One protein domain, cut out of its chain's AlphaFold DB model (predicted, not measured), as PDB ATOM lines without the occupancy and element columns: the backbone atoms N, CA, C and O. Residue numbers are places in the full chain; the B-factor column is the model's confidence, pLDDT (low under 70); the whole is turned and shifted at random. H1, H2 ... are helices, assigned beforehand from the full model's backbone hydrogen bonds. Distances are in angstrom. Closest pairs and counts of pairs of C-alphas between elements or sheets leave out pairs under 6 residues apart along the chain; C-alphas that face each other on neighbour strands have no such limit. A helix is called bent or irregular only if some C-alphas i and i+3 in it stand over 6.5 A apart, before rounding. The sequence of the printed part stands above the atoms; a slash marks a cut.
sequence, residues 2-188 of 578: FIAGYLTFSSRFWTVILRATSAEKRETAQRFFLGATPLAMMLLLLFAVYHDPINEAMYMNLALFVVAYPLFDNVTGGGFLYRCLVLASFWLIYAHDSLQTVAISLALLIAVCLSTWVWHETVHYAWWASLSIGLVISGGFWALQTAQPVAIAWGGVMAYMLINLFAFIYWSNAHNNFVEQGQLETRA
ATOM      1  N   PHE A   2       7.018  -4.004  59.944       84.94
ATOM      2  CA  PHE A   2       7.943  -5.132  59.736       84.94
ATOM      3  C   PHE A   2       8.962  -4.905  58.608       84.94
ATOM      4  O   PHE A   2      10.155  -5.025  58.846       84.94
ATOM      5  N   ILE A   3       8.512  -4.525  57.404       81.75
ATOM      6  CA  ILE A   3       9.384  -4.375  56.220       81.75
ATOM      7  C   ILE A   3      10.490  -3.348  56.469       81.75
ATOM      8  O   ILE A   3      11.660  -3.647  56.272       81.75
ATOM      9  N   ALA A   4      10.137  -2.166  56.980       77.25
ATOM     10  CA  ALA A   4      11.113  -1.140  57.346       77.25
ATOM     11  C   ALA A   4      12.103  -1.636  58.419       77.25
ATOM     12  O   ALA A   4      13.299  -1.360  58.326       77.25
ATOM     13  N   GLY A   5      11.624  -2.399  59.410       82.88
ATOM     14  CA  GLY A   5      12.466  -3.024  60.433       82.88
ATOM     15  C   GLY A   5      13.441  -4.051  59.853       82.88
ATOM     16  O   GLY A   5      14.627  -4.002  60.166       82.88
ATOM     17  N   TYR A   6      12.970  -4.920  58.955       83.81
ATOM     18  CA  TYR A   6      13.795  -5.905  58.257       83.81
ATOM     19  C   TYR A   6      14.847  -5.237  57.360       83.81
ATOM     20  O   TYR A   6      16.025  -5.566  57.457       83.81
ATOM     21  N   LEU A   7      14.464  -4.235  56.563       80.94
ATOM     22  CA  LEU A   7      15.391  -3.462  55.724       80.94
ATOM     23  C   LEU A   7      16.468  -2.745  56.555       80.94
ATOM     24  O   LEU A   7      17.649  -2.756  56.203       80.94
ATOM     25  N   THR A   8      16.083  -2.165  57.696       79.50
ATOM     26  CA  THR A   8      17.020  -1.510  58.626       79.50
ATOM     27  C   THR A   8      17.962  -2.522  59.284       79.50
ATOM     28  O   THR A   8      19.152  -2.253  59.439       79.50
ATOM     29  N   PHE A   9      17.451  -3.693  59.668       81.50
ATOM     30  CA  PHE A   9      18.258  -4.778  60.222       81.50
ATOM     31  C   PHE A   9      19.291  -5.271  59.196       81.50
ATOM     32  O   PHE A   9      20.487  -5.281  59.489       81.50
ATOM     33  N   SER A  10      18.847  -5.596  57.979       74.06
ATOM     34  CA  SER A  10      19.702  -6.116  56.907       74.06
ATOM     35  C   SER A  10      20.789  -5.113  56.498       74.06
ATOM     36  O   SER A  10      21.961  -5.478  56.414       74.06
ATOM     37  N   SER A  11      20.439  -3.831  56.340       69.81
ATOM     38  CA  SER A  11      21.402  -2.772  55.988       69.81
ATOM     39  C   SER A  11      22.441  -2.505  57.083       69.81
ATOM     40  O   SER A  11      23.637  -2.415  56.795       69.81
ATOM     41  N   ARG A  12      22.035  -2.428  58.360       72.19
ATOM     42  CA  ARG A  12      22.976  -2.225  59.476       72.19
ATOM     43  C   ARG A  12      23.971  -3.376  59.594       72.19
ATOM     44  O   ARG A  12      25.168  -3.128  59.732       72.19
ATOM     45  N   PHE A  13      23.514  -4.619  59.483       70.12
ATOM     46  CA  PHE A  13      24.412  -5.775  59.529       70.12
ATOM     47  C   PHE A  13      25.401  -5.797  58.358       70.12
ATOM     48  O   PHE A  13      26.577  -6.111  58.563       70.12
ATOM     49  N   TRP A  14      24.972  -5.385  57.162       65.25
ATOM     50  CA  TRP A  14      25.858  -5.254  56.005       65.25
ATOM     51  C   TRP A  14      27.023  -4.289  56.268       65.25
ATOM     52  O   TRP A  14      28.182  -4.626  56.013       65.25
ATOM     53  N   THR A  15      26.752  -3.129  56.876       63.16
ATOM     54  CA  THR A  15      27.809  -2.156  57.215       63.16
ATOM     55  C   THR A  15      28.808  -2.678  58.253       63.16
ATOM     56  O   THR A  15      30.001  -2.392  58.150       63.16
ATOM     57  N   VAL A  16      28.367  -3.495  59.214       65.25
ATOM     58  CA  VAL A  16      29.253  -4.133  60.207       65.25
ATOM     59  C   VAL A  16      30.186  -5.152  59.542       65.25
ATOM     60  O   VAL A  16      31.376  -5.191  59.845       65.25
ATOM     61  N   ILE A  17      29.676  -5.932  58.587       62.47
ATOM     62  CA  ILE A  17      30.454  -6.938  57.847       62.47
ATOM     63  C   ILE A  17      31.482  -6.280  56.915       62.47
ATOM     64  O   ILE A  17      32.622  -6.744  56.821       62.47
ATOM     65  N   LEU A  18      31.128  -5.162  56.273       58.34
ATOM     66  CA  LEU A  18      32.061  -4.373  55.460       58.34
ATOM     67  C   LEU A  18      33.193  -3.743  56.284       58.34
ATOM     68  O   LEU A  18      34.277  -3.524  55.752       58.34
ATOM     69  N   ARG A  19      32.988  -3.501  57.583       56.50
ATOM     70  CA  ARG A  19      34.030  -2.997  58.497       56.50
ATOM     71  C   ARG A  19      34.956  -4.092  59.045       56.50
ATOM     72  O   ARG A  19      35.920  -3.776  59.736       56.50
ATOM     73  N   ALA A  20      34.706  -5.371  58.743       62.16
ATOM     74  CA  ALA A  20      35.599  -6.461  59.138       62.16
ATOM     75  C   ALA A  20      36.946  -6.375  58.395       62.16
ATOM     76  O   ALA A  20      36.984  -6.151  57.180       62.16
ATOM     77  N   THR A  21      38.040  -6.576  59.137       42.75
ATOM     78  CA  THR A  21      39.422  -6.276  58.724       42.75
ATOM     79  C   THR A  21      40.099  -7.346  57.860       42.75
ATOM     80  O   THR A  21      41.105  -7.040  57.230       42.75
ATOM     81  N   SER A  22      39.575  -8.577  57.786       64.69
ATOM     82  CA  SER A  22      40.138  -9.640  56.933       64.69
ATOM     83  C   SER A  22      39.108 -10.235  55.968       64.69
ATOM     84  O   SER A  22      37.940 -10.419  56.319       64.69
ATOM     85  N   ALA A  23      39.555 -10.554  54.747       60.97
ATOM     86  CA  ALA A  23      38.717 -11.091  53.671       60.97
ATOM     87  C   ALA A  23      38.026 -12.411  54.062       60.97
ATOM     88  O   ALA A  23      36.835 -12.581  53.823       60.97
ATOM     89  N   GLU A  24      38.737 -13.292  54.767       62.38
ATOM     90  CA  GLU A  24      38.228 -14.589  55.231       62.38
ATOM     91  C   GLU A  24      37.130 -14.452  56.306       62.38
ATOM     92  O   GLU A  24      36.111 -15.148  56.276       62.38
ATOM     93  N   LYS A  25      37.277 -13.489  57.232       63.31
ATOM     94  CA  LYS A  25      36.235 -13.174  58.226       63.31
ATOM     95  C   LYS A  25      35.021 -12.525  57.571       63.31
ATOM     96  O   LYS A  25      33.898 -12.803  57.984       63.31
ATOM     97  N   ARG A  26      35.233 -11.691  56.548       65.06
ATOM     98  CA  ARG A  26      34.155 -11.070  55.771       65.06
ATOM     99  C   ARG A  26      33.356 -12.125  55.011       65.06
ATOM    100  O   ARG A  26      32.137 -12.133  55.122       65.06
ATOM    101  N   GLU A  27      34.018 -13.053  54.330       63.72
ATOM    102  CA  GLU A  27      33.357 -14.130  53.590       63.72
ATOM    103  C   GLU A  27      32.585 -15.082  54.518       63.72
ATOM    104  O   GLU A  27      31.426 -15.412  54.261       63.72
ATOM    105  N   THR A  28      33.180 -15.461  55.651       63.62
ATOM    106  CA  THR A  28      32.517 -16.313  56.651       63.62
ATOM    107  C   THR A  28      31.305 -15.612  57.278       63.62
ATOM    108  O   THR A  28      30.235 -16.210  57.399       63.62
ATOM    109  N   ALA A  29      31.424 -14.323  57.614       65.50
ATOM    110  CA  ALA A  29      30.320 -13.532  58.155       65.50
ATOM    111  C   ALA A  29      29.206 -13.286  57.121       65.50
ATOM    112  O   ALA A  29      28.028 -13.350  57.472       65.50
ATOM    113  N   GLN A  30      29.548 -13.069  55.846       65.12
ATOM    114  CA  GLN A  30      28.577 -12.951  54.752       65.12
ATOM    115  C   GLN A  30      27.777 -14.242  54.565       65.12
ATOM    116  O   GLN A  30      26.550 -14.192  54.471       65.12
ATOM    117  N   ARG A  31      28.458 -15.396  54.550       64.00
ATOM    118  CA  ARG A  31      27.819 -16.712  54.403       64.00
ATOM    119  C   ARG A  31      26.909 -17.039  55.589       64.00
ATOM    120  O   ARG A  31      25.785 -17.485  55.381       64.00
ATOM    121  N   PHE A  32      27.364 -16.787  56.819       63.72
ATOM    122  CA  PHE A  32      26.606 -17.126  58.024       63.72
ATOM    123  C   PHE A  32      25.436 -16.165  58.273       63.72
ATOM    124  O   PHE A  32      24.302 -16.610  58.406       63.72
ATOM    125  N   PHE A  33      25.665 -14.849  58.287       67.19
ATOM    126  CA  PHE A  33      24.636 -13.893  58.713       67.19
ATOM    127  C   PHE A  33      23.660 -13.509  57.597       67.19
ATOM    128  O   PHE A  33      22.455 -13.513  57.828       67.19
ATOM    129  N   LEU A  34      24.128 -13.245  56.370       65.06
ATOM    130  CA  LEU A  34      23.197 -12.907  55.283       65.06
ATOM    131  C   LEU A  34      22.502 -14.130  54.675       65.06
ATOM    132  O   LEU A  34      21.511 -13.966  53.970       65.06
ATOM    133  N   GLY A  35      23.006 -15.338  54.929       67.81
ATOM    134  CA  GLY A  35      22.332 -16.581  54.563       67.81
ATOM    135  C   GLY A  35      21.330 -17.046  55.624       67.81
ATOM    136  O   GLY A  35      20.160 -17.276  55.320       67.81
ATOM    137  N   ALA A  36      21.756 -17.154  56.887       77.56
ATOM    138  CA  ALA A  36      20.920 -17.751  57.928       77.56
ATOM    139  C   ALA A  36      19.734 -16.869  58.340       77.56
ATOM    140  O   ALA A  36      18.693 -17.401  58.722       77.56
ATOM    141  N   THR A  37      19.845 -15.537  58.263       82.00
ATOM    142  CA  THR A  37      18.760 -14.657  58.720       82.00
ATOM    143  C   THR A  37      17.513 -14.696  57.827       82.00
ATOM    144  O   THR A  37      16.425 -14.862  58.385       82.00
ATOM    145  N   PRO A  38      17.606 -14.608  56.482       85.44
ATOM    146  CA  PRO A  38      16.445 -14.815  55.615       85.44
ATOM    147  C   PRO A  38      15.776 -16.171  55.840       85.44
ATOM    148  O   PRO A  38      14.554 -16.232  55.941       85.44
ATOM    149  N   LEU A  39      16.565 -17.239  56.006       89.00
ATOM    150  CA  LEU A  39      16.044 -18.580  56.271       89.00
ATOM    151  C   LEU A  39      15.315 -18.663  57.621       89.00
ATOM    152  O   LEU A  39      14.196 -19.163  57.686       89.00
ATOM    153  N   ALA A  40      15.914 -18.157  58.702       89.25
ATOM    154  CA  ALA A  40      15.294 -18.167  60.027       89.25
ATOM    155  C   ALA A  40      13.992 -17.350  60.057       89.25
ATOM    156  O   ALA A  40      12.996 -17.780  60.637       89.25
ATOM    157  N   MET A  41      13.985 -16.193  59.393       89.62
ATOM    158  CA  MET A  41      12.805 -15.340  59.297       89.62
ATOM    159  C   MET A  41      11.714 -15.978  58.428       89.62
ATOM    160  O   MET A  41      10.545 -15.939  58.797       89.62
ATOM    161  N   MET A  42      12.085 -16.626  57.322       91.56
ATOM    162  CA  MET A  42      11.168 -17.431  56.514       91.56
ATOM    163  C   MET A  42      10.512 -18.529  57.358       91.56
ATOM    164  O   MET A  42       9.292 -18.630  57.364       91.56
ATOM    165  N   LEU A  43      11.291 -19.307  58.118       92.62
ATOM    166  CA  LEU A  43      10.759 -20.364  58.989       92.62
ATOM    167  C   LEU A  43       9.804 -19.816  60.059       92.62
ATOM    168  O   LEU A  43       8.768 -20.423  60.322       92.62
ATOM    169  N   LEU A  44      10.112 -18.656  60.643       92.88
ATOM    170  CA  LEU A  44       9.232 -17.990  61.607       92.88
ATOM    171  C   LEU A  44       7.911 -17.541  60.966       92.88
ATOM    172  O   LEU A  44       6.852 -17.675  61.577       92.88
ATOM    173  N   LEU A  45       7.953 -17.042  59.730       92.19
ATOM    174  CA  LEU A  45       6.753 -16.651  58.990       92.19
ATOM    175  C   LEU A  45       5.920 -17.864  58.561       92.19
ATOM    176  O   LEU A  45       4.698 -17.804  58.630       92.19
ATOM    177  N   LEU A  46       6.553 -18.985  58.207       90.25
ATOM    178  CA  LEU A  46       5.860 -20.255  57.959       90.25
ATOM    179  C   LEU A  46       5.190 -20.801  59.227       90.25
ATOM    180  O   LEU A  46       4.065 -21.290  59.181       90.25
ATOM    181  N   PHE A  47       5.847 -20.672  60.380       93.06
ATOM    182  CA  PHE A  47       5.239 -20.996  61.669       93.06
ATOM    183  C   PHE A  47       4.019 -20.103  61.962       93.06
ATOM    184  O   PHE A  47       3.006 -20.590  62.459       93.06
ATOM    185  N   ALA A  48       4.075 -18.817  61.598       91.19
ATOM    186  CA  ALA A  48       2.928 -17.916  61.703       91.19
ATOM    187  C   ALA A  48       1.772 -18.325  60.771       91.19
ATOM    188  O   ALA A  48       0.632 -18.329  61.222       91.19
ATOM    189  N   VAL A  49       2.053 -18.749  59.529       89.25
ATOM    190  CA  VAL A  49       1.035 -19.314  58.614       89.25
ATOM    191  C   VAL A  49       0.302 -20.488  59.265       89.25
ATOM    192  O   VAL A  49      -0.922 -20.554  59.215       89.25
ATOM    193  N   TYR A  50       1.041 -21.392  59.914       90.50
ATOM    194  CA  TYR A  50       0.458 -22.554  60.585       90.50
ATOM    195  C   TYR A  50      -0.472 -22.170  61.750       90.50
ATOM    196  O   TYR A  50      -1.500 -22.813  61.961       90.50
ATOM    197  N   HIS A  51      -0.128 -21.125  62.509       92.38
ATOM    198  CA  HIS A  51      -0.892 -20.696  63.685       92.38
ATOM    199  C   HIS A  51      -2.018 -19.697  63.391       92.38
ATOM    200  O   HIS A  51      -2.973 -19.629  64.166       92.38
ATOM    201  N   ASP A  52      -1.930 -18.943  62.295       91.44
ATOM    202  CA  ASP A  52      -2.918 -17.944  61.880       91.44
ATOM    203  C   ASP A  52      -3.224 -18.051  60.369       91.44
ATOM    204  O   ASP A  52      -2.797 -17.207  59.571       91.44
ATOM    205  N   PRO A  53      -3.992 -19.081  59.952       86.31
ATOM    206  CA  PRO A  53      -4.293 -19.326  58.539       86.31
ATOM    207  C   PRO A  53      -5.129 -18.219  57.882       86.31
ATOM    208  O   PRO A  53      -5.120 -18.072  56.665       86.31
ATOM    209  N   ILE A  54      -5.844 -17.407  58.672       87.06
ATOM    210  CA  ILE A  54      -6.669 -16.302  58.153       87.06
ATOM    211  C   ILE A  54      -5.793 -15.272  57.427       87.06
ATOM    212  O   ILE A  54      -6.207 -14.708  56.415       87.06
ATOM    213  N   ASN A  55      -4.570 -15.056  57.916       87.56
ATOM    214  CA  ASN A  55      -3.613 -14.117  57.341       87.56
ATOM    215  C   ASN A  55      -2.506 -14.814  56.530       87.56
ATOM    216  O   ASN A  55      -1.470 -14.201  56.259       87.56
ATOM    217  N   GLU A  56      -2.715 -16.065  56.101       88.88
ATOM    218  CA  GLU A  56      -1.736 -16.867  55.351       88.88
ATOM    219  C   GLU A  56      -1.115 -16.079  54.190       88.88
ATOM    220  O   GLU A  56       0.106 -15.927  54.121       88.88
ATOM    221  N   ALA A  57      -1.942 -15.474  53.332       88.25
ATOM    222  CA  ALA A  57      -1.469 -14.728  52.168       88.25
ATOM    223  C   ALA A  57      -0.548 -13.545  52.524       88.25
ATOM    224  O   ALA A  57       0.377 -13.215  51.775       88.25
ATOM    225  N   MET A  58      -0.766 -12.903  53.675       90.50
ATOM    226  CA  MET A  58       0.100 -11.829  54.160       90.50
ATOM    227  C   MET A  58       1.469 -12.382  54.567       90.50
ATOM    228  O   MET A  58       2.496 -11.855  54.130       90.50
ATOM    229  N   TYR A  59       1.496 -13.444  55.376       91.88
ATOM    230  CA  TYR A  59       2.745 -14.063  55.830       91.88
ATOM    231  C   TYR A  59       3.538 -14.667  54.668       91.88
ATOM    232  O   TYR A  59       4.760 -14.531  54.639       91.88
ATOM    233  N   MET A  60       2.860 -15.246  53.672       91.06
ATOM    234  CA  MET A  60       3.493 -15.761  52.457       91.06
ATOM    235  C   MET A  60       4.161 -14.655  51.637       91.06
ATOM    236  O   MET A  60       5.313 -14.808  51.243       91.06
ATOM    237  N   ASN A  61       3.494 -13.512  51.434       91.81
ATOM    238  CA  ASN A  61       4.114 -12.370  50.749       91.81
ATOM    239  C   ASN A  61       5.319 -11.820  51.513       91.81
ATOM    240  O   ASN A  61       6.321 -11.440  50.908       91.81
ATOM    241  N   LEU A  62       5.230 -11.788  52.842       92.94
ATOM    242  CA  LEU A  62       6.323 -11.331  53.686       92.94
ATOM    243  C   LEU A  62       7.515 -12.289  53.634       92.94
ATOM    244  O   LEU A  62       8.652 -11.836  53.525       92.94
ATOM    245  N   ALA A  63       7.257 -13.598  53.653       92.56
ATOM    246  CA  ALA A  63       8.282 -14.624  53.533       92.56
ATOM    247  C   ALA A  63       8.935 -14.578  52.149       92.56
ATOM    248  O   ALA A  63      10.161 -14.509  52.076       92.56
ATOM    249  N   LEU A  64       8.134 -14.490  51.078       93.12
ATOM    250  CA  LEU A  64       8.611 -14.330  49.704       93.12
ATOM    251  C   LEU A  64       9.511 -13.099  49.572       93.12
ATOM    252  O   LEU A  64      10.577 -13.175  48.969       93.12
ATOM    253  N   PHE A  65       9.116 -11.969  50.163       92.19
ATOM    254  CA  PHE A  65       9.937 -10.762  50.171       92.19
ATOM    255  C   PHE A  65      11.252 -10.971  50.926       92.19
ATOM    256  O   PHE A  65      12.308 -10.643  50.397       92.19
ATOM    257  N   VAL A  66      11.212 -11.551  52.126       90.69
ATOM    258  CA  VAL A  66      12.399 -11.800  52.959       90.69
ATOM    259  C   VAL A  66      13.424 -12.699  52.263       90.69
ATOM    260  O   VAL A  66      14.622 -12.475  52.427       90.69
ATOM    261  N   VAL A  67      12.989 -13.695  51.484       90.88
ATOM    262  CA  VAL A  67      13.911 -14.596  50.770       90.88
ATOM    263  C   VAL A  67      14.328 -14.078  49.393       90.88
ATOM    264  O   VAL A  67      15.440 -14.366  48.954       90.88
ATOM    265  N   ALA A  68      13.480 -13.292  48.721       90.12
ATOM    266  CA  ALA A  68      13.784 -12.723  47.409       90.12
ATOM    267  C   ALA A  68      14.626 -11.444  47.500       90.12
ATOM    268  O   ALA A  68      15.535 -11.260  46.699       90.12
ATOM    269  N   TYR A  69      14.360 -10.574  48.478       86.75
ATOM    270  CA  TYR A  69      15.031  -9.279  48.628       86.75
ATOM    271  C   TYR A  69      16.567  -9.382  48.659       86.75
ATOM    272  O   TYR A  69      17.218  -8.630  47.936       86.75
ATOM    273  N   PRO A  70      17.181 -10.337  49.390       85.00
ATOM    274  CA  PRO A  70      18.632 -10.496  49.388       85.00
ATOM    275  C   PRO A  70      19.224 -10.834  48.012       85.00
ATOM    276  O   PRO A  70      20.428 -10.693  47.836       85.00
ATOM    277  N   LEU A  71      18.447 -11.295  47.028       85.25
ATOM    278  CA  LEU A  71      18.964 -11.515  45.669       85.25
ATOM    279  C   LEU A  71      19.281 -10.210  44.934       85.25
ATOM    280  O   LEU A  71      19.993 -10.254  43.935       85.25
ATOM    281  N   PHE A  72      18.761  -9.078  45.412       82.12
ATOM    282  CA  PHE A  72      19.022  -7.764  44.833       82.12
ATOM    283  C   PHE A  72      20.281  -7.097  45.401       82.12
ATOM    284  O   PHE A  72      20.769  -6.153  44.796       82.12
ATOM    285  N   ASP A  73      20.832  -7.588  46.516       75.06
ATOM    286  CA  ASP A  73      22.088  -7.081  47.091       75.06
ATOM    287  C   ASP A  73      23.329  -7.532  46.287       75.06
ATOM    288  O   ASP A  73      23.349  -8.608  45.690       75.06
ATOM    289  N   ASN A  74      24.433  -6.777  46.395       68.44
ATOM    290  CA  ASN A  74      25.721  -6.995  45.701       68.44
ATOM    291  C   ASN A  74      26.554  -8.214  46.180       68.44
ATOM    292  O   ASN A  74      27.782  -8.143  46.268       68.44
ATOM    293  N   VAL A  75      25.932  -9.340  46.536       67.75
ATOM    294  CA  VAL A  75      26.667 -10.544  46.966       67.75
ATOM    295  C   VAL A  75      26.935 -11.468  45.793       67.75
ATOM    296  O   VAL A  75      26.016 -11.918  45.120       67.75
ATOM    297  N   THR A  76      28.208 -11.803  45.597       67.25
ATOM    298  CA  THR A  76      28.680 -12.664  44.511       67.25
ATOM    299  C   THR A  76      29.133 -14.038  45.025       67.25
ATOM    300  O   THR A  76      29.259 -14.284  46.228       67.25
ATOM    301  N   GLY A  77      29.350 -14.979  44.103       75.75
ATOM    302  CA  GLY A  77      29.903 -16.302  44.402       75.75
ATOM    303  C   GLY A  77      28.962 -17.210  45.206       75.75
ATOM    304  O   GLY A  77      27.752 -17.242  44.980       75.75
ATOM    305  N   GLY A  78      29.513 -17.979  46.152       74.44
ATOM    306  CA  GLY A  78      28.767 -19.008  46.895       74.44
ATOM    307  C   GLY A  78      27.603 -18.480  47.748       74.44
ATOM    308  O   GLY A  78      26.633 -19.201  47.972       74.44
ATOM    309  N   GLY A  79      27.656 -17.215  48.181       78.00
ATOM    310  CA  GLY A  79      26.568 -16.583  48.935       78.00
ATOM    311  C   GLY A  79      25.310 -16.341  48.096       78.00
ATOM    312  O   GLY A  79      24.198 -16.485  48.603       78.00
ATOM    313  N   PHE A  80      25.472 -16.036  46.805       84.69
ATOM    314  CA  PHE A  80      24.353 -15.859  45.879       84.69
ATOM    315  C   PHE A  80      23.636 -17.183  45.603       84.69
ATOM    316  O   PHE A  80      22.413 -17.268  45.718       84.69
ATOM    317  N   LEU A  81      24.406 -18.244  45.331       86.31
ATOM    318  CA  LEU A  81      23.857 -19.580  45.094       86.31
ATOM    319  C   LEU A  81      23.018 -20.060  46.286       86.31
ATOM    320  O   LEU A  81      21.915 -20.566  46.098       86.31
ATOM    321  N   TYR A  82      23.502 -19.842  47.512       85.69
ATOM    322  CA  TYR A  82      22.750 -20.163  48.722       85.69
ATOM    323  C   TYR A  82      21.394 -19.433  48.784       85.69
ATOM    324  O   TYR A  82      20.380 -20.055  49.087       85.69
ATOM    325  N   ARG A  83      21.340 -18.139  48.445       87.31
ATOM    326  CA  ARG A  83      20.082 -17.364  48.424       87.31
ATOM    327  C   ARG A  83      19.105 -17.879  47.374       87.31
ATOM    328  O   ARG A  83      17.921 -18.007  47.671       87.31
ATOM    329  N   CYS A  84      19.600 -18.239  46.191       90.00
ATOM    330  CA  CYS A  84      18.781 -18.885  45.165       90.00
ATOM    331  C   CYS A  84      18.199 -20.215  45.666       90.00
ATOM    332  O   CYS A  84      17.022 -20.484  45.439       90.00
ATOM    333  N   LEU A  85      18.979 -21.018  46.401       89.94
ATOM    334  CA  LEU A  85      18.490 -22.262  47.005       89.94
ATOM    335  C   LEU A  85      17.431 -22.019  48.091       89.94
ATOM    336  O   LEU A  85      16.466 -22.773  48.157       89.94
ATOM    337  N   VAL A  86      17.575 -20.973  48.914       89.19
ATOM    338  CA  VAL A  86      16.573 -20.600  49.933       89.19
ATOM    339  C   VAL A  86      15.277 -20.092  49.295       89.19
ATOM    340  O   VAL A  86      14.194 -20.486  49.719       89.19
ATOM    341  N   LEU A  87      15.358 -19.260  48.251       91.69
ATOM    342  CA  LEU A  87      14.170 -18.844  47.500       91.69
ATOM    343  C   LEU A  87      13.484 -20.056  46.853       91.69
ATOM    344  O   LEU A  87      12.267 -20.192  46.945       91.69
ATOM    345  N   ALA A  88      14.258 -20.943  46.223       91.38
ATOM    346  CA  ALA A  88      13.720 -22.135  45.581       91.38
ATOM    347  C   ALA A  88      13.066 -23.089  46.588       91.38
ATOM    348  O   ALA A  88      11.990 -23.610  46.310       91.38
ATOM    349  N   SER A  89      13.665 -23.295  47.765       89.94
ATOM    350  CA  SER A  89      13.073 -24.149  48.797       89.94
ATOM    351  C   SER A  89      11.755 -23.575  49.314       89.94
ATOM    352  O   SER A  89      10.776 -24.313  49.378       89.94
ATOM    353  N   PHE A  90      11.689 -22.267  49.588       90.69
ATOM    354  CA  PHE A  90      10.443 -21.590  49.953       90.69
ATOM    355  C   PHE A  90       9.360 -21.753  48.883       90.69
ATOM    356  O   PHE A  90       8.229 -22.123  49.183       90.69
ATOM    357  N   TRP A  91       9.716 -21.497  47.624       90.50
ATOM    358  CA  TRP A  91       8.787 -21.546  46.499       90.50
ATOM    359  C   TRP A  91       8.219 -22.952  46.284       90.50
ATOM    360  O   TRP A  91       7.025 -23.121  46.041       90.50
ATOM    361  N   LEU A  92       9.065 -23.977  46.399       88.12
ATOM    362  CA  LEU A  92       8.678 -25.365  46.155       88.12
ATOM    363  C   LEU A  92       7.841 -25.983  47.282       88.12
ATOM    364  O   LEU A  92       7.131 -26.942  46.997       88.12
ATOM    365  N   ILE A  93       7.861 -25.434  48.507       86.38
ATOM    366  CA  ILE A  93       6.950 -25.844  49.602       86.38
ATOM    367  C   ILE A  93       5.472 -25.647  49.213       86.38
ATOM    368  O   ILE A  93       4.598 -26.311  49.761       86.38
ATOM    369  N   TYR A  94       5.187 -24.742  48.272       78.75
ATOM    370  CA  TYR A  94       3.824 -24.350  47.903       78.75
ATOM    371  C   TYR A  94       3.437 -24.684  46.453       78.75
ATOM    372  O   TYR A  94       2.289 -24.480  46.054       78.75
ATOM    373  N   ALA A  95       4.359 -25.217  45.650       70.38
ATOM    374  CA  ALA A  95       4.118 -25.543  44.246       70.38
ATOM    375  C   ALA A  95       3.589 -26.983  44.095       70.38
ATOM    376  O   ALA A  95       4.372 -27.902  43.841       70.38
ATOM    377  N   HIS A  96       2.283 -27.224  44.264       68.81
ATOM    378  CA  HIS A  96       1.774 -28.598  44.432       68.81
ATOM    379  C   HIS A  96       0.474 -28.941  43.694       68.81
ATOM    380  O   HIS A  96      -0.524 -29.224  44.334       68.81
ATOM    381  N   ASP A  97       0.514 -29.062  42.362       68.19
ATOM    382  CA  ASP A  97      -0.585 -29.706  41.605       68.19
ATOM    383  C   ASP A  97      -0.095 -30.710  40.542       68.19
ATOM    384  O   ASP A  97      -0.798 -31.664  40.210       68.19
ATOM    385  N   SER A  98       1.121 -30.549  39.995       83.19
ATOM    386  CA  SER A  98       1.675 -31.475  38.997       83.19
ATOM    387  C   SER A  98       3.198 -31.362  38.852       83.19
ATOM    388  O   SER A  98       3.809 -30.365  39.229       83.19
ATOM    389  N   LEU A  99       3.827 -32.353  38.207       85.75
ATOM    390  CA  LEU A  99       5.244 -32.272  37.815       85.75
ATOM    391  C   LEU A  99       5.514 -31.100  36.847       85.75
ATOM    392  O   LEU A  99       6.610 -30.541  36.835       85.75
ATOM    393  N   GLN A 100       4.513 -30.707  36.052       86.38
ATOM    394  CA  GLN A 100       4.627 -29.600  35.100       86.38
ATOM    395  C   GLN A 100       4.745 -28.249  35.815       86.38
ATOM    396  O   GLN A 100       5.613 -27.454  35.458       86.38
ATOM    397  N   THR A 101       3.940 -27.993  36.851       85.44
ATOM    398  CA  THR A 101       4.004 -26.728  37.608       85.44
ATOM    399  C   THR A 101       5.309 -26.598  38.394       85.44
ATOM    400  O   THR A 101       5.878 -25.505  38.465       85.44
ATOM    401  N   VAL A 102       5.854 -27.715  38.887       88.00
ATOM    402  CA  VAL A 102       7.197 -27.766  39.488       88.00
ATOM    403  C   VAL A 102       8.281 -27.428  38.457       88.00
ATOM    404  O   VAL A 102       9.142 -26.591  38.727       88.00
ATOM    405  N   ALA A 103       8.229 -28.020  37.259       89.50
ATOM    406  CA  ALA A 103       9.206 -27.753  36.200       89.50
ATOM    407  C   ALA A 103       9.181 -26.284  35.733       89.50
ATOM    408  O   ALA A 103      10.239 -25.671  35.576       89.50
ATOM    409  N   ILE A 104       7.988 -25.702  35.570       89.88
ATOM    410  CA  ILE A 104       7.818 -24.284  35.216       89.88
ATOM    411  C   ILE A 104       8.360 -23.380  36.332       89.88
ATOM    412  O   ILE A 104       9.084 -22.428  36.040       89.88
ATOM    413  N   SER A 105       8.080 -23.700  37.601       90.38
ATOM    414  CA  SER A 105       8.596 -22.944  38.755       90.38
ATOM    415  C   SER A 105      10.125 -22.936  38.790       90.38
ATOM    416  O   SER A 105      10.734 -21.881  38.954       90.38
ATOM    417  N   LEU A 106      10.762 -24.092  38.573       90.94
ATOM    418  CA  LEU A 106      12.221 -24.203  38.515       90.94
ATOM    419  C   LEU A 106      12.815 -23.399  37.353       90.94
ATOM    420  O   LEU A 106      13.789 -22.674  37.552       90.94
ATOM    421  N   ALA A 107      12.224 -23.486  36.158       92.94
ATOM    422  CA  ALA A 107      12.678 -22.717  35.001       92.94
ATOM    423  C   ALA A 107      12.577 -21.202  35.249       92.94
ATOM    424  O   ALA A 107      13.508 -20.459  34.931       92.94
ATOM    425  N   LEU A 108      11.484 -20.750  35.872       93.00
ATOM    426  CA  LEU A 108      11.279 -19.347  36.220       93.00
ATOM    427  C   LEU A 108      12.285 -18.865  37.269       93.00
ATOM    428  O   LEU A 108      12.885 -17.807  37.100       93.00
ATOM    429  N   LEU A 109      12.512 -19.650  38.324       92.44
ATOM    430  CA  LEU A 109      13.492 -19.339  39.365       92.44
ATOM    431  C   LEU A 109      14.913 -19.251  38.804       92.44
ATOM    432  O   LEU A 109      15.653 -18.336  39.162       92.44
ATOM    433  N   ILE A 110      15.284 -20.157  37.893       93.69
ATOM    434  CA  ILE A 110      16.572 -20.100  37.191       93.69
ATOM    435  C   ILE A 110      16.667 -18.808  36.375       93.69
ATOM    436  O   ILE A 110      17.672 -18.108  36.472       93.69
ATOM    437  N   ALA A 111      15.626 -18.457  35.615       94.06
ATOM    438  CA  ALA A 111      15.607 -17.225  34.831       94.06
ATOM    439  C   ALA A 111      15.722 -15.974  35.716       94.06
ATOM    440  O   ALA A 111      16.495 -15.073  35.391       94.06
ATOM    441  N   VAL A 112      15.015 -15.933  36.852       92.69
ATOM    442  CA  VAL A 112      15.113 -14.852  37.845       92.69
ATOM    443  C   VAL A 112      16.531 -14.763  38.401       92.69
ATOM    444  O   VAL A 112      17.126 -13.694  38.321       92.69
ATOM    445  N   CYS A 113      17.099 -15.868  38.893       91.81
ATOM    446  CA  CYS A 113      18.454 -15.893  39.452       91.81
ATOM    447  C   CYS A 113      19.527 -15.512  38.418       91.81
ATOM    448  O   CYS A 113      20.479 -14.811  38.746       91.81
ATOM    449  N   LEU A 114      19.391 -15.933  37.158       91.44
ATOM    450  CA  LEU A 114      20.310 -15.525  36.092       91.44
ATOM    451  C   LEU A 114      20.158 -14.041  35.752       91.44
ATOM    452  O   LEU A 114      21.157 -13.349  35.582       91.44
ATOM    453  N   SER A 115      18.923 -13.543  35.687       90.69
ATOM    454  CA  SER A 115      18.642 -12.135  35.387       90.69
ATOM    455  C   SER A 115      19.172 -11.216  36.485       90.69
ATOM    456  O   SER A 115      19.815 -10.213  36.184       90.69
ATOM    457  N   THR A 116      18.959 -11.571  37.756       89.25
ATOM    458  CA  THR A 116      19.502 -10.812  38.890       89.25
ATOM    459  C   THR A 116      21.017 -10.910  38.969       89.25
ATOM    460  O   THR A 116      21.640  -9.934  39.353       89.25
ATOM    461  N   TRP A 117      21.631 -12.023  38.558       89.00
ATOM    462  CA  TRP A 117      23.089 -12.149  38.488       89.00
ATOM    463  C   TRP A 117      23.707 -11.273  37.387       89.00
ATOM    464  O   TRP A 117      24.629 -10.497  37.640       89.00
ATOM    465  N   VAL A 118      23.197 -11.383  36.154       89.81
ATOM    466  CA  VAL A 118      23.745 -10.685  34.979       89.81
ATOM    467  C   VAL A 118      23.514  -9.180  35.072       89.81
ATOM    468  O   VAL A 118      24.418  -8.402  34.776       89.81
ATOM    469  N   TRP A 119      22.326  -8.764  35.508       88.62
ATOM    470  CA  TRP A 119      21.935  -7.357  35.571       88.62
ATOM    471  C   TRP A 119      21.893  -6.810  36.997       88.62
ATOM    472  O   TRP A 119      21.143  -5.871  37.253       88.62
ATOM    473  N   HIS A 120      22.683  -7.364  37.923       83.62
ATOM    474  CA  HIS A 120      22.615  -7.017  39.348       83.62
ATOM    475  C   HIS A 120      22.649  -5.502  39.609       83.62
ATOM    476  O   HIS A 120      21.768  -4.992  40.296       83.62
ATOM    477  N   GLU A 121      23.569  -4.751  38.986       80.88
ATOM    478  CA  GLU A 121      23.621  -3.289  39.134       80.88
ATOM    479  C   GLU A 121      22.341  -2.619  38.616       80.88
ATOM    480  O   GLU A 121      21.737  -1.789  39.292       80.88
ATOM    481  N   THR A 122      21.866  -3.001  37.430       86.19
ATOM    482  CA  THR A 122      20.651  -2.402  36.859       86.19
ATOM    483  C   THR A 122      19.427  -2.696  37.723       86.19
ATOM    484  O   THR A 122      18.629  -1.799  37.970       86.19
ATOM    485  N   VAL A 123      19.290  -3.923  38.225       85.06
ATOM    486  CA  VAL A 123      18.176  -4.339  39.093       85.06
ATOM    487  C   VAL A 123      18.192  -3.593  40.420       85.06
ATOM    488  O   VAL A 123      17.137  -3.224  40.928       85.06
ATOM    489  N   HIS A 124      19.378  -3.346  40.962       80.19
ATOM    490  CA  HIS A 124      19.552  -2.678  42.241       80.19
ATOM    491  C   HIS A 124      19.298  -1.163  42.148       80.19
ATOM    492  O   HIS A 124      18.605  -0.604  42.994       80.19
ATOM    493  N   TYR A 125      19.781  -0.496  41.091       80.88
ATOM    494  CA  TYR A 125      19.703   0.967  40.962       80.88
ATOM    495  C   TYR A 125      18.510   1.481  40.137       80.88
ATOM    496  O   TYR A 125      18.090   2.626  40.326       80.88
ATOM    497  N   ALA A 126      17.936   0.682  39.233       88.25
ATOM    498  CA  ALA A 126      16.851   1.123  38.358       88.25
ATOM    499  C   ALA A 126      15.478   0.632  38.841       88.25
ATOM    500  O   ALA A 126      15.192  -0.568  38.864       88.25
ATOM    501  N   TRP A 127      14.587   1.580  39.147       87.62
ATOM    502  CA  TRP A 127      13.246   1.297  39.676       87.62
ATOM    503  C   TRP A 127      12.449   0.337  38.785       87.62
ATOM    504  O   TRP A 127      11.814  -0.594  39.272       87.62
ATOM    505  N   TRP A 128      12.520   0.523  37.466       91.75
ATOM    506  CA  TRP A 128      11.783  -0.293  36.507       91.75
ATOM    507  C   TRP A 128      12.296  -1.736  36.468       91.75
ATOM    508  O   TRP A 128      11.495  -2.654  36.311       91.75
ATOM    509  N   ALA A 129      13.600  -1.961  36.653       90.00
ATOM    510  CA  ALA A 129      14.198  -3.294  36.638       90.00
ATOM    511  C   ALA A 129      13.841  -4.068  37.915       90.00
ATOM    512  O   ALA A 129      13.395  -5.215  37.833       90.00
ATOM    513  N   SER A 130      13.945  -3.411  39.077       88.94
ATOM    514  CA  SER A 130      13.542  -3.971  40.374       88.94
ATOM    515  C   SER A 130      12.061  -4.367  40.394       88.94
ATOM    516  O   SER A 130      11.718  -5.505  40.726       88.94
ATOM    517  N   LEU A 131      11.177  -3.471  39.931       92.19
ATOM    518  CA  LEU A 131       9.742  -3.753  39.842       92.19
ATOM    519  C   LEU A 131       9.424  -4.849  38.818       92.19
ATOM    520  O   LEU A 131       8.551  -5.675  39.073       92.19
ATOM    521  N   SER A 132      10.129  -4.897  37.683       93.31
ATOM    522  CA  SER A 132       9.908  -5.934  36.665       93.31
ATOM    523  C   SER A 132      10.250  -7.323  37.199       93.31
ATOM    524  O   SER A 132       9.463  -8.253  37.045       93.31
ATOM    525  N   ILE A 133      11.385  -7.471  37.888       92.19
ATOM    526  CA  ILE A 133      11.758  -8.756  38.492       92.19
ATOM    527  C   ILE A 133      10.837  -9.094  39.664       92.19
ATOM    528  O   ILE A 133      10.413 -10.241  39.790       92.19
ATOM    529  N   GLY A 134      10.457  -8.106  40.479       92.38
ATOM    530  CA  GLY A 134       9.469  -8.290  41.538       92.38
ATOM    531  C   GLY A 134       8.124  -8.805  41.018       92.38
ATOM    532  O   GLY A 134       7.542  -9.711  41.615       92.38
ATOM    533  N   LEU A 135       7.669  -8.291  39.872       95.25
ATOM    534  CA  LEU A 135       6.446  -8.742  39.212       95.25
ATOM    535  C   LEU A 135       6.567 -10.187  38.717       95.25
ATOM    536  O   LEU A 135       5.636 -10.965  38.897       95.25
ATOM    537  N   VAL A 136       7.710 -10.561  38.137       94.75
ATOM    538  CA  VAL A 136       7.967 -11.937  37.682       94.75
ATOM    539  C   VAL A 136       7.996 -12.913  38.864       94.75
ATOM    540  O   VAL A 136       7.367 -13.968  38.800       94.75
ATOM    541  N   ILE A 137       8.672 -12.548  39.958       93.44
ATOM    542  CA  ILE A 137       8.742 -13.344  41.192       93.44
ATOM    543  C   ILE A 137       7.344 -13.512  41.793       93.44
ATOM    544  O   ILE A 137       6.901 -14.628  42.033       93.44
ATOM    545  N   SER A 138       6.621 -12.420  42.021       93.88
ATOM    546  CA  SER A 138       5.324 -12.498  42.693       93.88
ATOM    547  C   SER A 138       4.240 -13.111  41.811       93.88
ATOM    548  O   SER A 138       3.505 -13.989  42.257       93.88
ATOM    549  N   GLY A 139       4.168 -12.700  40.544       92.94
ATOM    550  CA  GLY A 139       3.214 -13.236  39.578       92.94
ATOM    551  C   GLY A 139       3.434 -14.724  39.336       92.94
ATOM    552  O   GLY A 139       2.475 -15.489  39.356       92.94
ATOM    553  N   GLY A 140       4.690 -15.150  39.186       91.81
ATOM    554  CA  GLY A 140       5.034 -16.563  39.073       91.81
ATOM    555  C   GLY A 140       4.652 -17.365  40.312       91.81
ATOM    556  O   GLY A 140       4.079 -18.442  40.182       91.81
ATOM    557  N   PHE A 141       4.943 -16.838  41.502       91.75
ATOM    558  CA  PHE A 141       4.667 -17.521  42.764       91.75
ATOM    559  C   PHE A 141       3.167 -17.749  42.953       91.75
ATOM    560  O   PHE A 141       2.730 -18.882  43.137       91.75
ATOM    561  N   TRP A 142       2.368 -16.688  42.816       91.38
ATOM    562  CA  TRP A 142       0.919 -16.751  43.004       91.38
ATOM    563  C   TRP A 142       0.189 -17.501  41.882       91.38
ATOM    564  O   TRP A 142      -0.837 -18.122  42.146       91.38
ATOM    565  N   ALA A 143       0.698 -17.479  40.644       88.81
ATOM    566  CA  ALA A 143       0.084 -18.197  39.524       88.81
ATOM    567  C   ALA A 143       0.355 -19.711  39.540       88.81
ATOM    568  O   ALA A 143      -0.414 -20.468  38.950       88.81
ATOM    569  N   LEU A 144       1.453 -20.148  40.168       87.44
ATOM    570  CA  LEU A 144       1.881 -21.554  40.197       87.44
ATOM    571  C   LEU A 144       1.556 -22.262  41.524       87.44
ATOM    572  O   LEU A 144       1.858 -23.450  41.665       87.44
ATOM    573  N   GLN A 145       0.943 -21.557  42.479       81.19
ATOM    574  CA  GLN A 145       0.472 -22.113  43.747       81.19
ATOM    575  C   GLN A 145      -0.895 -22.806  43.593       81.19
ATOM    576  O   GLN A 145      -1.722 -22.413  42.769       81.19
ATOM    577  N   THR A 146      -1.144 -23.824  44.421       66.31
ATOM    578  CA  THR A 146      -2.383 -24.624  44.452       66.31
ATOM    579  C   THR A 146      -3.650 -23.778  44.512       66.31
ATOM    580  O   THR A 146      -3.813 -23.038  45.479       66.31
ATOM    581  N   ALA A 147      -4.527 -23.929  43.511       67.44
ATOM    582  CA  ALA A 147      -5.899 -23.410  43.333       67.44
ATOM    583  C   ALA A 147      -6.443 -22.348  44.329       67.44
ATOM    584  O   ALA A 147      -7.580 -22.455  44.800       67.44
ATOM    585  N   GLN A 148      -5.679 -21.292  44.626       76.38
ATOM    586  CA  GLN A 148      -6.169 -20.162  45.409       76.38
ATOM    587  C   GLN A 148      -7.174 -19.363  44.567       76.38
ATOM    588  O   GLN A 148      -6.999 -19.236  43.349       76.38
ATOM    589  N   PRO A 149      -8.224 -18.782  45.175       87.50
ATOM    590  CA  PRO A 149      -9.109 -17.868  44.471       87.50
ATOM    591  C   PRO A 149      -8.311 -16.776  43.754       87.50
ATOM    592  O   PRO A 149      -7.437 -16.141  44.347       87.50
ATOM    593  N   VAL A 150      -8.660 -16.502  42.494       86.88
ATOM    594  CA  VAL A 150      -7.979 -15.506  41.643       86.88
ATOM    595  C   VAL A 150      -7.853 -14.143  42.340       86.88
ATOM    596  O   VAL A 150      -6.841 -13.463  42.197       86.88
ATOM    597  N   ALA A 151      -8.843 -13.762  43.152       88.94
ATOM    598  CA  ALA A 151      -8.809 -12.534  43.946       88.94
ATOM    599  C   ALA A 151      -7.674 -12.507  44.991       88.94
ATOM    600  O   ALA A 151      -7.046 -11.465  45.172       88.94
ATOM    601  N   ILE A 152      -7.382 -13.635  45.649       88.31
ATOM    602  CA  ILE A 152      -6.291 -13.750  46.631       88.31
ATOM    603  C   ILE A 152      -4.940 -13.683  45.917       88.31
ATOM    604  O   ILE A 152      -4.063 -12.948  46.363       88.31
ATOM    605  N   ALA A 153      -4.802 -14.363  44.774       89.38
ATOM    606  CA  ALA A 153      -3.588 -14.313  43.962       89.38
ATOM    607  C   ALA A 153      -3.261 -12.881  43.502       89.38
ATOM    608  O   ALA A 153      -2.151 -12.396  43.715       89.38
ATOM    609  N   TRP A 154      -4.242 -12.154  42.954       91.88
ATOM    610  CA  TRP A 154      -4.054 -10.749  42.575       91.88
ATOM    611  C   TRP A 154      -3.764  -9.847  43.773       91.88
ATOM    612  O   TRP A 154      -2.867  -9.008  43.697       91.88
ATOM    613  N   GLY A 155      -4.479 -10.035  44.886       92.12
ATOM    614  CA  GLY A 155      -4.210  -9.314  46.129       92.12
ATOM    615  C   GLY A 155      -2.780  -9.537  46.622       92.12
ATOM    616  O   GLY A 155      -2.119  -8.589  47.043       92.12
ATOM    617  N   GLY A 156      -2.272 -10.764  46.495       91.62
ATOM    618  CA  GLY A 156      -0.906 -11.114  46.844       91.62
ATOM    619  C   GLY A 156       0.138 -10.465  45.936       91.62
ATOM    620  O   GLY A 156       1.082  -9.857  46.439       91.62
ATOM    621  N   VAL A 157      -0.078 -10.492  44.617       94.44
ATOM    622  CA  VAL A 157       0.785  -9.793  43.651       94.44
ATOM    623  C   VAL A 157       0.833  -8.295  43.941       94.44
ATOM    624  O   VAL A 157       1.914  -7.713  44.039       94.44
ATOM    625  N   MET A 158      -0.322  -7.661  44.146       94.44
ATOM    626  CA  MET A 158      -0.394  -6.236  44.473       94.44
ATOM    627  C   MET A 158       0.306  -5.918  45.796       94.44
ATOM    628  O   MET A 158       1.076  -4.958  45.863       94.44
ATOM    629  N   ALA A 159       0.080  -6.728  46.834       92.56
ATOM    630  CA  ALA A 159       0.729  -6.558  48.127       92.56
ATOM    631  C   ALA A 159       2.253  -6.646  47.990       92.56
ATOM    632  O   ALA A 159       2.953  -5.743  48.439       92.56
ATOM    633  N   TYR A 160       2.775  -7.667  47.309       93.94
ATOM    634  CA  TYR A 160       4.211  -7.800  47.077       93.94
ATOM    635  C   TYR A 160       4.786  -6.618  46.292       93.94
ATOM    636  O   TYR A 160       5.840  -6.099  46.652       93.94
ATOM    637  N   MET A 161       4.094  -6.147  45.253       94.56
ATOM    638  CA  MET A 161       4.546  -4.999  44.461       94.56
ATOM    639  C   MET A 161       4.606  -3.708  45.285       94.56
ATOM    640  O   MET A 161       5.548  -2.935  45.126       94.56
ATOM    641  N   LEU A 162       3.666  -3.495  46.212       93.56
ATOM    642  CA  LEU A 162       3.726  -2.375  47.158       93.56
ATOM    643  C   LEU A 162       4.923  -2.496  48.110       93.56
ATOM    644  O   LEU A 162       5.604  -1.503  48.368       93.56
ATOM    645  N   ILE A 163       5.201  -3.705  48.606       91.69
ATOM    646  CA  ILE A 163       6.374  -3.979  49.449       91.69
ATOM    647  C   ILE A 163       7.665  -3.711  48.666       91.69
ATOM    648  O   ILE A 163       8.562  -3.049  49.184       91.69
ATOM    649  N   ASN A 164       7.748  -4.190  47.426       90.25
ATOM    650  CA  ASN A 164       8.907  -4.024  46.556       90.25
ATOM    651  C   ASN A 164       9.143  -2.541  46.220       90.25
ATOM    652  O   ASN A 164      10.248  -2.044  46.413       90.25
ATOM    653  N   LEU A 165       8.091  -1.796  45.859       91.44
ATOM    654  CA  LEU A 165       8.168  -0.349  45.638       91.44
ATOM    655  C   LEU A 165       8.654   0.394  46.891       91.44
ATOM    656  O   LEU A 165       9.542   1.240  46.803       91.44
ATOM    657  N   PHE A 166       8.100   0.069  48.063       90.31
ATOM    658  CA  PHE A 166       8.535   0.665  49.325       90.31
ATOM    659  C   PHE A 166      10.007   0.350  49.624       90.31
ATOM    660  O   PHE A 166      10.755   1.241  50.027       90.31
ATOM    661  N   ALA A 167      10.433  -0.896  49.404       86.69
ATOM    662  CA  ALA A 167      11.817  -1.315  49.586       86.69
ATOM    663  C   ALA A 167      12.767  -0.576  48.635       86.69
ATOM    664  O   ALA A 167      13.798  -0.082  49.085       86.69
ATOM    665  N   PHE A 168      12.389  -0.424  47.363       87.88
ATOM    666  CA  PHE A 168      13.153   0.342  46.382       87.88
ATOM    667  C   PHE A 168      13.293   1.815  46.795       87.88
ATOM    668  O   PHE A 168      14.402   2.343  46.804       87.88
ATOM    669  N   ILE A 169      12.197   2.472  47.193       88.50
ATOM    670  CA  ILE A 169      12.226   3.871  47.653       88.50
ATOM    671  C   ILE A 169      13.123   4.016  48.887       88.50
ATOM    672  O   ILE A 169      13.964   4.912  48.939       88.50
ATOM    673  N   TYR A 170      12.962   3.136  49.879       85.88
ATOM    674  CA  TYR A 170      13.790   3.144  51.086       85.88
ATOM    675  C   TYR A 170      15.275   3.013  50.741       85.88
ATOM    676  O   TYR A 170      16.100   3.772  51.248       85.88
ATOM    677  N   TRP A 171      15.606   2.072  49.860       80.00
ATOM    678  CA  TRP A 171      16.974   1.786  49.469       80.00
ATOM    679  C   TRP A 171      17.593   2.919  48.639       80.00
ATOM    680  O   TRP A 171      18.696   3.367  48.946       80.00
ATOM    681  N   SER A 172      16.856   3.461  47.667       83.88
ATOM    682  CA  SER A 172      17.281   4.623  46.880       83.88
ATOM    683  C   SER A 172      17.543   5.840  47.774       83.88
ATOM    684  O   SER A 172      18.579   6.488  47.637       83.88
ATOM    685  N   ASN A 173      16.674   6.099  48.755       84.00
ATOM    686  CA  ASN A 173      16.885   7.167  49.732       84.00
ATOM    687  C   ASN A 173      18.109   6.904  50.617       84.00
ATOM    688  O   ASN A 173      18.904   7.810  50.849       84.00
ATOM    689  N   ALA A 174      18.293   5.672  51.098       79.88
ATOM    690  CA  ALA A 174      19.461   5.305  51.893       79.88
ATOM    691  C   ALA A 174      20.770   5.456  51.097       79.88
ATOM    692  O   ALA A 174      21.757   5.953  51.637       79.88
ATOM    693  N   HIS A 175      20.771   5.079  49.816       78.12
ATOM    694  CA  HIS A 175      21.911   5.247  48.921       78.12
ATOM    695  C   HIS A 175      22.214   6.724  48.649       78.12
ATOM    696  O   HIS A 175      23.358   7.141  48.806       78.12
ATOM    697  N   ASN A 176      21.198   7.526  48.317       79.31
ATOM    698  CA  ASN A 176      21.359   8.965  48.110       79.31
ATOM    699  C   ASN A 176      21.901   9.649  49.367       79.31
ATOM    700  O   ASN A 176      22.860  10.403  49.267       79.31
ATOM    701  N   ASN A 177      21.376   9.308  50.547       76.88
ATOM    702  CA  ASN A 177      21.884   9.820  51.819       76.88
ATOM    703  C   ASN A 177      23.339   9.403  52.069       76.88
ATOM    704  O   ASN A 177      24.112  10.192  52.592       76.88
ATOM    705  N   PHE A 178      23.728   8.179  51.704       73.25
ATOM    706  CA  PHE A 178      25.110   7.715  51.836       73.25
ATOM    707  C   PHE A 178      26.061   8.465  50.892       73.25
ATOM    708  O   PHE A 178      27.142   8.878  51.305       73.25
ATOM    709  N   VAL A 179      25.656   8.679  49.636       71.12
ATOM    710  CA  VAL A 179      26.426   9.464  48.658       71.12
ATOM    711  C   VAL A 179      26.508  10.929  49.084       71.12
ATOM    712  O   VAL A 179      27.584  11.518  49.033       71.12
ATOM    713  N   GLU A 180      25.401  11.508  49.546       72.19
ATOM    714  CA  GLU A 180      25.343  12.872  50.061       72.19
ATOM    715  C   GLU A 180      26.221  13.023  51.305       72.19
ATOM    716  O   GLU A 180      27.019  13.951  51.363       72.19
ATOM    717  N   GLN A 181      26.175  12.078  52.248       67.50
ATOM    718  CA  GLN A 181      27.085  12.045  53.397       67.50
ATOM    719  C   GLN A 181      28.546  11.948  52.961       67.50
ATOM    720  O   GLN A 181      29.355  12.725  53.446       67.50
ATOM    721  N   GLY A 182      28.890  11.084  52.002       59.84
ATOM    722  CA  GLY A 182      30.258  10.989  51.485       59.84
ATOM    723  C   GLY A 182      30.730  12.274  50.791       59.84
ATOM    724  O   GLY A 182      31.878  12.692  50.951       59.84
ATOM    725  N   GLN A 183      29.846  12.956  50.057       59.25
ATOM    726  CA  GLN A 183      30.144  14.252  49.442       59.25
ATOM    727  C   GLN A 183      30.246  15.374  50.479       59.25
ATOM    728  O   GLN A 183      31.112  16.236  50.344       59.25
ATOM    729  N   LEU A 184      29.400  15.365  51.511       57.78
ATOM    730  CA  LEU A 184      29.471  16.288  52.642       57.78
ATOM    731  C   LEU A 184      30.749  16.061  53.448       57.78
ATOM    732  O   LEU A 184      31.406  17.033  53.786       57.78
ATOM    733  N   GLU A 185      31.158  14.814  53.681       56.16
ATOM    734  CA  GLU A 185      32.427  14.469  54.327       56.16
ATOM    735  C   GLU A 185      33.619  14.915  53.479       56.16
ATOM    736  O   GLU A 185      34.543  15.531  54.000       56.16
ATOM    737  N   THR A 186      33.590  14.690  52.162       53.62
ATOM    738  CA  THR A 186      34.660  15.142  51.257       53.62
ATOM    739  C   THR A 186      34.737  16.674  51.203       53.62
ATOM    740  O   THR A 186      35.823  17.239  51.280       53.62
ATOM    741  N   ARG A 187      33.596  17.373  51.144       57.38
ATOM    742  CA  ARG A 187      33.535  18.848  51.165       57.38
ATOM    743  C   ARG A 187      33.853  19.447  52.535       57.38
ATOM    744  O   ARG A 187      34.335  20.569  52.597       57.38
ATOM    745  N   ALA A 188      33.574  18.732  53.622       65.19
ATOM    746  CA  ALA A 188      33.890  19.175  54.975       65.19
ATOM    747  C   ALA A 188      35.375  18.973  55.303       65.19
ATOM    748  O   ALA A 188      35.958  19.767  56.041       65.19
TER     749      ALA A 188
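AT A GLANCE: This is residues 2 to 188 of the 578 residues of an uncharacterized protein of Lactobacillus sharpeae JCM 1186 = DSM 20505 (UniProt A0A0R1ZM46). Six helices, H1, H2, H4, H5, H7 and H8, make a ring round a seventh, H3, in one up-and-down bundle, each helix running against the one before it in the chain. The short H6 turns the corner between H5 and H7, and the very long H8 runs along the bundle until its residues 176 to 188 stick out past it. The printed part has 187 residues with eight named helices, H1 to H8 in chain order, and no named strand; the class is all helix. It is compact, with a radius of gyration of the C-alphas of 17.2 A, and elongated, spanning 59 by 34 by 31 A.

HOW THE PARTS SIT: H1, residues 2 to 18, and H2, residues 23 to 51, form a hairpin; they touch, closest at the C-alphas of Ile 17 and Arg 26, 5.9 A apart. H3, residues 53 to 72, is the hub, touching five other helices. It forms hairpins with H2, at a shallow tilt of 14 degrees, C-alphas 49 and 56 closest at 4.9 A, and with H4, residues 78 to 92, C-alphas 67 and 87 closest at 5.4 A. H5, residues 99 to 118, touches H4, C-alphas 84 and 113 closest at 6.5 A. H6, residues 120 to 125, and H7, residues 127 to 144, touch only at the corner, C-alphas 123 and 129 closest at 4.8 A. H7 touches H5 at a shallow tilt of 12 degrees, opposite ways, C-alphas 101 and 144 closest at 6.2 A. H8, residues 150 to 188, forms a hairpin with H7, C-alphas 142 and 153 closest at 5.2 A. H8 touches H3 at a steep tilt of 39 degrees, C-alphas 61 and 160 closest at 5.9 A, and H1, C-alphas 7 and 167 closest at 7.4 A. H1 and H5 are apart. Every O i to N i+4 pair is within hydrogen-bond range in H1, H4, H5, H6, H7 and H8; in H2 22 of 25 are, in H3 11 of 16.

IN THESE COORDINATES: H1 begins at C-alpha 2, (7.943, -5.132, 59.736). H2 is 42.0 A long, H3 29.4 A and H5 28.6 A. H3 is irregular, C-alphas 54 and 57 being 8.1 A apart. H8, 56.0 A long, ends at C-alpha 188, (33.890, 19.175, 54.975).

THE WHOLE: The C-alphas of Ser 98 and Ala 188, the two farthest apart, are 62.1 A apart. The printed part has no cut and no long link. Its mean pLDDT is 82.4; 38 residues are under 70, among them residues 14 to 35 and 181 to 188.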